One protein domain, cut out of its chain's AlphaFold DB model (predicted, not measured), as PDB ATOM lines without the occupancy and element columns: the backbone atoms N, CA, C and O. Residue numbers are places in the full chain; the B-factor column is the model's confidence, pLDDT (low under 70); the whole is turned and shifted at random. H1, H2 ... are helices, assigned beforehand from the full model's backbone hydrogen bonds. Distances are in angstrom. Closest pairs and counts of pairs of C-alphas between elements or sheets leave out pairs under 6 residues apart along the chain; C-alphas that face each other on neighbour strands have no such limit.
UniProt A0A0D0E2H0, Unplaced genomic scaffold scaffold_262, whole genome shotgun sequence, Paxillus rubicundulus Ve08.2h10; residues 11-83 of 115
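This is residues 11 to 83 of the 115 residues of an uncharacterized protein of Paxillus rubicundulus Ve08.2h10 (UniProt A0A0D0E2H0). A small head of two shorter helices, H1 and H2, set at a steep angle to each other, is joined to one long helix, H3, which starts at H2 and runs away from it nearly at a right angle. The last part of H3, with the two residues after it, sticks out as a free arm, residues 72 to 83, and two long loops link the three helices. The printed part has 73 residues with three named helices in the order H1, H2, H3 and no named strand; its class is all helix, with 45 residues in the helices. The whole is compact, with a radius of gyration of the C-alphas of 12.7 A, yet elongated in outline, spanning 40 by 23 by 19 A.

H1, residues 13 to 25, touches H2, residues 38 to 47, with its residues 19 to 23 alone. Their closest C-alphas are those of Leu 19 and Ala 44, 6.6 A apart. H1 and H2 run opposite ways at a steep tilt of 51 degrees. H2 also touches H3, residues 60 to 81, and here H3 takes part with residues 60 to 64 alone. The closest C-alphas of H2 and H3 are those of Asn 42 and Gly 60, 4.1 A apart, and the two helices stand about perpendicular, at 81 degrees. H1 and H3 are close but not clearly touching: their closest C-alphas, those of Leu 19 and Val 63, are 7.9 A apart, and their lines are about perpendicular at 83 degrees. In H1, H2 and H3 every O i to N i+4 pair is within hydrogen-bond range.

H1 runs from Asp 13, with its C-alpha at (59.210, 66.240, 183.582), to Asn 25, and is 18.3 A long from first to last C-alpha. H2 runs from Asp 38, with its C-alpha at (59.267, 46.824, 171.761), to His 47, and is 14.2 A long. H3, the longest helix, runs from Gly 60 to Gln 81, whose C-alpha is at (51.341, 51.310, 201.026), and is 31.0 A long.

The two C-alphas farthest apart are those of Pro 56 and Leu 83, 40.8 A. Residues 72 to 83, of which 72 to 81 belong to H3, stand free; without them the body has 61 residues and spans 34 by 18 by 18 A. The links from H1 to H2 and from H2 to H3 are both long, with 12 residues each. The printed part has no cut. The mean pLDDT of the printed part is 92.1, and no printed residue is under 70.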
ATOM      1  N   TRP A  11      65.802  63.472 180.758       89.19
ATOM      2  CA  TRP A  11      64.347  63.385 180.710       89.19
ATOM      3  C   TRP A  11      63.803  64.607 181.426       89.19
ATOM      4  O   TRP A  11      64.064  64.767 182.615       89.19
ATOM      5  N   SER A  12      63.087  65.460 180.707       91.50
ATOM      6  CA  SER A  12      62.296  66.521 181.325       91.50
ATOM      7  C   SER A  12      61.027  65.950 181.957       91.50
ATOM      8  O   SER A  12      60.536  64.904 181.527       91.50
ATOM      9  N   ASP A  13      60.461  66.656 182.936       91.12
ATOM     10  CA  ASP A  13      59.210  66.240 183.582       91.12
ATOM     11  C   ASP A  13      58.079  66.074 182.565       91.12
ATOM     12  O   ASP A  13      57.333  65.103 182.633       91.12
ATOM     13  N   LYS A  14      58.030  66.944 181.544       94.12
ATOM     14  CA  LYS A  14      57.041  66.841 180.467       94.12
ATOM     15  C   LYS A  14      57.217  65.576 179.627       94.12
ATOM     16  O   LYS A  14      56.240  64.906 179.331       94.12
ATOM     17  N   GLU A  15      58.449  65.199 179.278       95.25
ATOM     18  CA  GLU A  15      58.693  63.928 178.573       95.25
ATOM     19  C   GLU A  15      58.299  62.713 179.424       95.25
ATOM     20  O   GLU A  15      57.859  61.700 178.887       95.25
ATOM     21  N   VAL A  16      58.472  62.786 180.748       95.75
ATOM     22  CA  VAL A  16      58.068  61.704 181.656       95.75
ATOM     23  C   VAL A  16      56.549  61.623 181.781       95.75
ATOM     24  O   VAL A  16      56.004  60.524 181.701       95.75
ATOM     25  N   GLU A  17      55.875  62.759 181.942       96.19
ATOM     26  CA  GLU A  17      54.414  62.859 181.994       96.19
ATOM     27  C   GLU A  17      53.779  62.269 180.728       96.19
ATOM     28  O   GLU A  17      52.954  61.361 180.813       96.19
ATOM     29  N   GLU A  18      54.229  62.714 179.552       97.81
ATOM     30  CA  GLU A  18      53.704  62.252 178.262       97.81
ATOM     31  C   GLU A  18      54.001  60.772 178.020       97.81
ATOM     32  O   GLU A  18      53.166  60.053 177.477       97.81
ATOM     33  N   LEU A  19      55.149  60.265 178.487       97.19
ATOM     34  CA  LEU A  19      55.433  58.832 178.442       97.19
ATOM     35  C   LEU A  19      54.416  58.032 179.267       97.19
ATOM     36  O   LEU A  19      53.879  57.031 178.787       97.19
ATOM     37  N   VAL A  20      54.167  58.446 180.510       96.69
ATOM     38  CA  VAL A  20      53.226  57.752 181.399       96.69
ATOM     39  C   VAL A  20      51.810  57.826 180.836       96.69
ATOM     40  O   VAL A  20      51.131  56.801 180.786       96.69
ATOM     41  N   LEU A  21      51.384  58.996 180.353       97.62
ATOM     42  CA  LEU A  21      50.072  59.192 179.741       97.62
ATOM     43  C   LEU A  21      49.896  58.324 178.491       97.62
ATOM     44  O   LEU A  21      48.891  57.622 178.356       97.62
ATOM     45  N   TYR A  22      50.892  58.313 177.601       97.62
ATOM     46  CA  TYR A  22      50.878  57.479 176.406       97.62
ATOM     47  C   TYR A  22      50.721  56.000 176.763       97.62
ATOM     48  O   TYR A  22      49.827  55.329 176.244       97.62
ATOM     49  N   LEU A  23      51.546  55.482 177.677       96.44
ATOM     50  CA  LEU A  23      51.489  54.075 178.076       96.44
ATOM     51  C   LEU A  23      50.193  53.734 178.821       96.44
ATOM     52  O   LEU A  23      49.650  52.650 178.625       96.44
ATOM     53  N   HIS A  24      49.647  54.658 179.611       95.00
ATOM     54  CA  HIS A  24      48.342  54.490 180.245       95.00
ATOM     55  C   HIS A  24      47.212  54.367 179.211       95.00
ATOM     56  O   HIS A  24      46.342  53.498 179.323       95.00
ATOM     57  N   ASN A  25      47.238  55.179 178.155       96.31
ATOM     58  CA  ASN A  25      46.263  55.089 177.066       96.31
ATOM     59  C   ASN A  25      46.390  53.780 176.273       96.31
ATOM     60  O   ASN A  25      45.392  53.280 175.762       96.31
ATOM     61  N   HIS A  26      47.582  53.179 176.253       95.00
ATOM     62  CA  HIS A  26      47.860  51.889 175.615       95.00
ATOM     63  C   HIS A  26      47.892  50.711 176.600       95.00
ATOM     64  O   HIS A  26      48.322  49.623 176.239       95.00
ATOM     65  N   ARG A  27      47.422  50.880 177.844       93.44
ATOM     66  CA  ARG A  27      47.522  49.861 178.910       93.44
ATOM     67  C   ARG A  27      46.934  48.495 178.546       93.44
ATOM     68  O   ARG A  27      47.379  47.491 179.086       93.44
ATOM     69  N   SER A  28      45.972  48.440 177.623       92.12
ATOM     70  CA  SER A  28      45.394  47.184 177.129       92.12
ATOM     71  C   SER A  28      46.375  46.328 176.323       92.12
ATOM     72  O   SER A  28      46.101  45.156 176.100       92.12
ATOM     73  N   THR A  29      47.494  46.895 175.860       91.31
ATOM     74  CA  THR A  29      48.560  46.161 175.156       91.31
ATOM     75  C   THR A  29      49.682  45.708 176.089       91.31
ATOM     76  O   THR A  29      50.636  45.070 175.636       91.31
ATOM     77  N   ALA A  30      49.595  46.045 177.379       90.12
ATOM     78  CA  ALA A  30      50.546  45.572 178.367       90.12
ATOM     79  C   ALA A  30      50.349  44.070 178.605       90.12
ATOM     80  O   ALA A  30      49.223  43.591 178.736       90.12
ATOM     81  N   GLY A  31      51.454  43.334 178.678       87.69
ATOM     82  CA  GLY A  31      51.446  41.955 179.148       87.69
ATOM     83  C   GLY A  31      51.352  41.874 180.670       87.69
ATOM     84  O   GLY A  31      51.420  42.888 181.381       87.69
ATOM     85  N   ASP A  32      51.274  40.644 181.169       79.62
ATOM     86  CA  ASP A  32      51.271  40.353 182.601       79.62
ATOM     87  C   ASP A  32      52.467  41.026 183.298       79.62
ATOM     88  O   ASP A  32      53.616  40.943 182.856       79.62
ATOM     89  N   GLY A  33      52.187  41.768 184.371       76.38
ATOM     90  CA  GLY A  33      53.182  42.566 185.100       76.38
ATOM     91  C   GLY A  33      53.347  44.021 184.626       76.38
ATOM     92  O   GLY A  33      54.152  44.764 185.203       76.38
ATOM     93  N   GLY A  34      52.579  44.467 183.626       79.88
ATOM     94  CA  GLY A  34      52.582  45.862 183.162       79.88
ATOM     95  C   GLY A  34      53.777  46.206 182.268       79.88
ATOM     96  O   GLY A  34      54.253  47.346 182.256       79.88
ATOM     97  N   SER A  35      54.313  45.210 181.560       88.12
ATOM     98  CA  SER A  35      55.371  45.396 180.566       88.12
ATOM     99  C   SER A  35      54.774  45.575 179.174       88.12
ATOM    100  O   SER A  35      53.768  44.953 178.845       88.12
ATOM    101  N   PHE A  36      55.418  46.383 178.336       94.38
ATOM    102  CA  PHE A  36      54.995  46.623 176.958       94.38
ATOM    103  C   PHE A  36      55.957  45.984 175.957       94.38
ATOM    104  O   PHE A  36      57.103  45.651 176.271       94.38
ATOM    105  N   THR A  37      55.483  45.817 174.727       94.94
ATOM    106  CA  THR A  37      56.282  45.284 173.623       94.94
ATOM    107  C   THR A  37      57.234  46.344 173.059       94.94
ATOM    108  O   THR A  37      56.986  47.548 173.164       94.94
ATOM    109  N   ASP A  38      58.317  45.910 172.409       95.06
ATOM    110  CA  ASP A  38      59.267  46.824 171.761       95.06
ATOM    111  C   ASP A  38      58.603  47.748 170.710       95.06
ATOM    112  O   ASP A  38      58.921  48.940 170.711       95.06
ATOM    113  N   PRO A  39      57.627  47.296 169.888       96.38
ATOM    114  CA  PRO A  39      56.840  48.189 169.036       96.38
ATOM    115  C   PRO A  39      56.113  49.299 169.803       96.38
ATOM    116  O   PRO A  39      56.138  50.449 169.374       96.38
ATOM    117  N   THR A  40      55.529  48.989 170.966       96.81
ATOM    118  CA  THR A  40      54.849  49.997 171.798       96.81
ATOM    119  C   THR A  40      55.841  51.041 172.306       96.81
ATOM    120  O   THR A  40      55.551  52.235 172.281       96.81
ATOM    121  N   PHE A  41      57.040  50.617 172.720       97.25
ATOM    122  CA  PHE A  41      58.086  51.544 173.155       97.25
ATOM    123  C   PHE A  41      58.657  52.390 172.014       97.25
ATOM    124  O   PHE A  41      59.002  53.549 172.242       97.25
ATOM    125  N   ASN A  42      58.757  51.846 170.800       97.62
ATOM    126  CA  ASN A  42      59.154  52.619 169.624       97.62
ATOM    127  C   ASN A  42      58.096  53.675 169.273       97.62
ATOM    128  O   ASN A  42      58.446  54.837 169.095       97.62
ATOM    129  N   ALA A  43      56.812  53.309 169.281       97.75
ATOM    130  CA  ALA A  43      55.720  54.252 169.045       97.75
ATOM    131  C   ALA A  43      55.651  55.346 170.131       97.75
ATOM    132  O   ALA A  43      55.498  56.526 169.828       97.75
ATOM    133  N   ALA A  44      55.880  54.984 171.399       97.38
ATOM    134  CA  ALA A  44      56.026  55.958 172.480       97.38
ATOM    135  C   ALA A  44      57.218  56.905 172.246       97.38
ATOM    136  O   ALA A  44      57.126  58.099 172.509       97.38
ATOM    137  N   ALA A  45      58.344  56.401 171.729       97.19
ATOM    138  CA  ALA A  45      59.501  57.234 171.410       97.19
ATOM    139  C   ALA A  45      59.191  58.271 170.316       97.19
ATOM    140  O   ALA A  45      59.632  59.415 170.421       97.19
ATOM    141  N   GLU A  46      58.408  57.893 169.303       97.81
ATOM    142  CA  GLU A  46      57.918  58.808 168.266       97.81
ATOM    143  C   GLU A  46      56.949  59.848 168.838       97.81
ATOM    144  O   GLU A  46      57.089  61.040 168.557       97.81
ATOM    145  N   HIS A  47      56.034  59.421 169.712       97.69
ATOM    146  CA  HIS A  47      55.101  60.308 170.406       97.69
ATOM    147  C   HIS A  47      55.806  61.382 171.251       97.69
ATOM    148  O   HIS A  47      55.297  62.489 171.386       97.69
ATOM    149  N   LEU A  48      56.996  61.092 171.786       96.75
ATOM    150  CA  LEU A  48      57.757  62.026 172.622       96.75
ATOM    151  C   LEU A  48      58.494  63.127 171.841       96.75
ATOM    152  O   LEU A  48      58.963  64.087 172.455       96.75
ATOM    153  N   ILE A  49      58.610  63.022 170.512       95.12
ATOM    154  CA  ILE A  49      59.369  63.979 169.683       95.12
ATOM    155  C   ILE A  49      58.924  65.441 169.890       95.12
ATOM    156  O   ILE A  49      59.810  66.281 170.058       95.12
ATOM    157  N   PRO A  50      57.617  65.780 169.928       96.00
ATOM    158  CA  PRO A  50      57.162  67.160 170.127       96.00
ATOM    159  C   PRO A  50      57.522  67.752 171.497       96.00
ATOM    160  O   PRO A  50      57.530  68.970 171.654       96.00
ATOM    161  N   TYR A  51      57.827  66.910 172.487       94.31
ATOM    162  CA  TYR A  51      58.099  67.323 173.868       94.31
ATOM    163  C   TYR A  51      59.596  67.389 174.199       94.31
ATOM    164  O   TYR A  51      59.978  67.792 175.301       94.31
ATOM    165  N   LEU A  52      60.461  67.020 173.249       90.12
ATOM    166  CA  LEU A  52      61.909  67.070 173.403       90.12
ATOM    167  C   LEU A  52      62.398  68.525 173.443       90.12
ATOM    168  O   LEU A  52      62.452  69.204 172.422       90.12
ATOM    169  N   LYS A  53      62.819  68.988 174.623       85.44
ATOM    170  CA  LYS A  53      63.389  70.338 174.790       85.44
ATOM    171  C   LYS A  53      64.881  70.411 174.471       85.44
ATOM    172  O   LYS A  53      65.364  71.448 174.027       85.44
ATOM    173  N   SER A  54      65.628  69.341 174.737       80.69
ATOM    174  CA  SER A  54      67.078  69.300 174.535       80.69
ATOM    175  C   SER A  54      67.611  67.869 174.460       80.69
ATOM    176  O   SER A  54      66.993  66.921 174.948       80.69
ATOM    177  N   GLY A  55      68.801  67.723 173.873       82.31
ATOM    178  CA  GLY A  55      69.473  66.435 173.737       82.31
ATOM    179  C   GLY A  55      68.947  65.586 172.574       82.31
ATOM    180  O   GLY A  55      68.152  66.052 171.757       82.31
ATOM    181  N   PRO A  56      69.425  64.336 172.451       87.12
ATOM    182  CA  PRO A  56      69.022  63.454 171.368       87.12
ATOM    183  C   PRO A  56      67.577  62.972 171.535       87.12
ATOM    184  O   PRO A  56      67.079  62.794 172.655       87.12
ATOM    185  N   LYS A  57      66.937  62.677 170.395       91.25
ATOM    186  CA  LYS A  57      65.651  61.972 170.353       91.25
ATOM    187  C   LYS A  57      65.742  60.678 171.158       91.25
ATOM    188  O   LYS A  57      66.742  59.958 171.101       91.25
ATOM    189  N   LYS A  58      64.688  60.388 171.915       92.56
ATOM    190  CA  LYS A  58      64.595  59.143 172.673       92.56
ATOM    191  C   LYS A  58      64.406  57.986 171.690       92.56
ATOM    192  O   LYS A  58      63.704  58.115 170.696       92.56
ATOM    193  N   THR A  59      65.063  56.865 171.957       95.94
ATOM    194  CA  THR A  59      64.847  55.601 171.233       95.94
ATOM    195  C   THR A  59      63.900  54.714 172.035       95.94
ATOM    196  O   THR A  59      63.829  54.859 173.258       95.94
ATOM    197  N   GLY A  60      63.246  53.733 171.407       96.06
ATOM    198  CA  GLY A  60      62.399  52.784 172.144       96.06
ATOM    199  C   GLY A  60      63.146  52.057 173.267       96.06
ATOM    200  O   GLY A  60      62.606  51.870 174.353       96.06
ATOM    201  N   LYS A  61      64.444  51.767 173.092       95.81
ATOM    202  CA  LYS A  61      65.293  51.208 174.162       95.81
ATOM    203  C   LYS A  61      65.437  52.157 175.358       95.81
ATOM    204  O   LYS A  61      65.400  51.707 176.504       95.81
ATOM    205  N   MET A  62      65.601  53.458 175.114       95.00
ATOM    206  CA  MET A  62      65.668  54.469 176.178       95.00
ATOM    207  C   MET A  62      64.319  54.614 176.885       95.00
ATOM    208  O   MET A  62      64.289  54.697 178.113       95.00
ATOM    209  N   VAL A  63      63.219  54.596 176.128       96.38
ATOM    210  CA  VAL A  63      61.854  54.635 176.667       96.38
ATOM    211  C   VAL A  63      61.590  53.423 177.560       96.38
ATOM    212  O   VAL A  63      61.194  53.589 178.711       96.38
ATOM    213  N   LYS A  64      61.899  52.213 177.082       95.94
ATOM    214  CA  LYS A  64      61.794  50.967 177.855       95.94
ATOM    215  C   LYS A  64      62.582  51.038 179.158       95.94
ATOM    216  O   LYS A  64      62.058  50.706 180.215       95.94
ATOM    217  N   ALA A  65      63.829  51.511 179.108       94.81
ATOM    218  CA  ALA A  65      64.655  51.666 180.304       94.81
ATOM    219  C   ALA A  65      64.040  52.651 181.315       94.81
ATOM    220  O   ALA A  65      64.040  52.377 182.516       94.81
ATOM    221  N   LYS A  66      63.484  53.774 180.838       94.69
ATOM    222  CA  LYS A  66      62.809  54.762 181.686       94.69
ATOM    223  C   LYS A  66      61.523  54.202 182.298       94.69
ATOM    224  O   LYS A  66      61.350  54.334 183.505       94.69
ATOM    225  N   TRP A  67      60.681  53.531 181.511       95.44
ATOM    226  CA  TRP A  67      59.466  52.864 181.996       95.44
ATOM    227  C   TRP A  67      59.776  51.835 183.082       95.44
ATOM    228  O   TRP A  67      59.174  51.871 184.151       95.44
ATOM    229  N   THR A  68      60.771  50.973 182.861       93.50
ATOM    230  CA  THR A  68      61.191  49.980 183.858       93.50
ATOM    231  C   THR A  68      61.642  50.638 185.162       93.50
ATOM    232  O   THR A  68      61.314  50.146 186.238       93.50
ATOM    233  N   ALA A  69      62.371  51.758 185.096       92.69
ATOM    234  CA  ALA A  69      62.771  52.499 186.291       92.69
ATOM    235  C   ALA A  69      61.561  53.104 187.029       92.69
ATOM    236  O   ALA A  69      61.464  52.965 188.245       92.69
ATOM    237  N   LEU A  70      60.621  53.716 186.300       93.62
ATOM    238  CA  LEU A  70      59.386  54.267 186.871       93.62
ATOM    239  C   LEU A  70      58.532  53.178 187.529       93.62
ATOM    240  O   LEU A  70      58.072  53.356 188.652       93.62
ATOM    241  N   ARG A  71      58.378  52.025 186.870       90.94
ATOM    242  CA  ARG A  71      57.636  50.881 187.412       90.94
ATOM    243  C   ARG A  71      58.252  50.341 188.689       90.94
ATOM    244  O   ARG A  71      57.512  50.081 189.625       90.94
ATOM    245  N   LYS A  72      59.582  50.227 188.763       89.75
ATOM    246  CA  LYS A  72      60.263  49.815 190.001       89.75
ATOM    247  C   LYS A  72      59.938  50.747 191.168       89.75
ATOM    248  O   LYS A  72      59.626  50.264 192.248       89.75
ATOM    249  N   ILE A  73      59.982  52.061 190.937       89.31
ATOM    250  CA  ILE A  73      59.643  53.060 191.961       89.31
ATOM    251  C   ILE A  73      58.172  52.930 192.364       89.31
ATOM    252  O   ILE A  73      57.870  52.847 193.548       89.31
ATOM    253  N   TYR A  74      57.264  52.860 191.390       88.75
ATOM    254  CA  TYR A  74      55.834  52.732 191.652       88.75
ATOM    255  C   TYR A  74      55.502  51.458 192.437       88.75
ATOM    256  O   TYR A  74      54.824  51.529 193.451       88.75
ATOM    257  N   THR A  75      56.059  50.311 192.049       88.81
ATOM    258  CA  THR A  75      55.877  49.050 192.777       88.81
ATOM    259  C   THR A  75      56.454  49.105 194.190       88.81
ATOM    260  O   THR A  75      55.865  48.531 195.102       88.81
ATOM    261  N   ALA A  76      57.568  49.812 194.412       86.44
ATOM    262  CA  ALA A  76      58.079  50.030 195.764       86.44
ATOM    263  C   ALA A  76      57.107  50.871 196.614       86.44
ATOM    264  O   ALA A  76      56.908  50.557 197.786       86.44
ATOM    265  N   ILE A  77      56.464  51.886 196.023       85.62
ATOM    266  CA  ILE A  77      55.430  52.696 196.690       85.62
ATOM    267  C   ILE A  77      54.195  51.846 197.005       85.62
ATOM    268  O   ILE A  77      53.755  51.842 198.150       85.62
ATOM    269  N   GLU A  78      53.677  51.082 196.039       86.88
ATOM    270  CA  GLU A  78      52.540  50.171 196.252       86.88
ATOM    271  C   GLU A  78      52.836  49.147 197.357       86.88
ATOM    272  O   GLU A  78      51.999  48.890 198.219       86.88
ATOM    273  N   THR A  79      54.052  48.593 197.363       86.94
ATOM    274  CA  THR A  79      54.495  47.646 198.395       86.94
ATOM    275  C   THR A  79      54.503  48.308 199.769       86.94
ATOM    276  O   THR A  79      53.985  47.731 200.721       86.94
ATOM    277  N   TYR A  80      55.046  49.524 199.875       84.38
ATOM    278  CA  TYR A  80      55.058  50.285 201.121       84.38
ATOM    279  C   TYR A  80      53.638  50.611 201.605       84.38
ATOM    280  O   TYR A  80      53.332  50.407 202.775       84.38
ATOM    281  N   GLN A  81      52.747  51.039 200.707       83.88
ATOM    282  CA  GLN A  81      51.341  51.310 201.026       83.88
ATOM    283  C   GLN A  81      50.567  50.069 201.482       83.88
ATOM    284  O   GLN A  81      49.629  50.189 202.265       83.88
ATOM    285  N   GLY A  82      50.945  48.882 201.007       83.56
ATOM    286  CA  GLY A  82      50.344  47.621 201.439       83.56
ATOM    287  C   GLY A  82      50.716  47.200 202.867       83.56
ATOM    288  O   GLY A  82      50.115  46.263 203.394       83.56
ATOM    289  N   LEU A  83      51.692  47.853 203.506       82.75
ATOM    290  CA  LEU A  83      52.107  47.535 204.869       82.75
ATOM    291  C   LEU A  83      51.231  48.244 205.907       82.75
ATOM    292  O   LEU A  83      50.961  49.442 205.826       82.75
TER     293      LEU A  83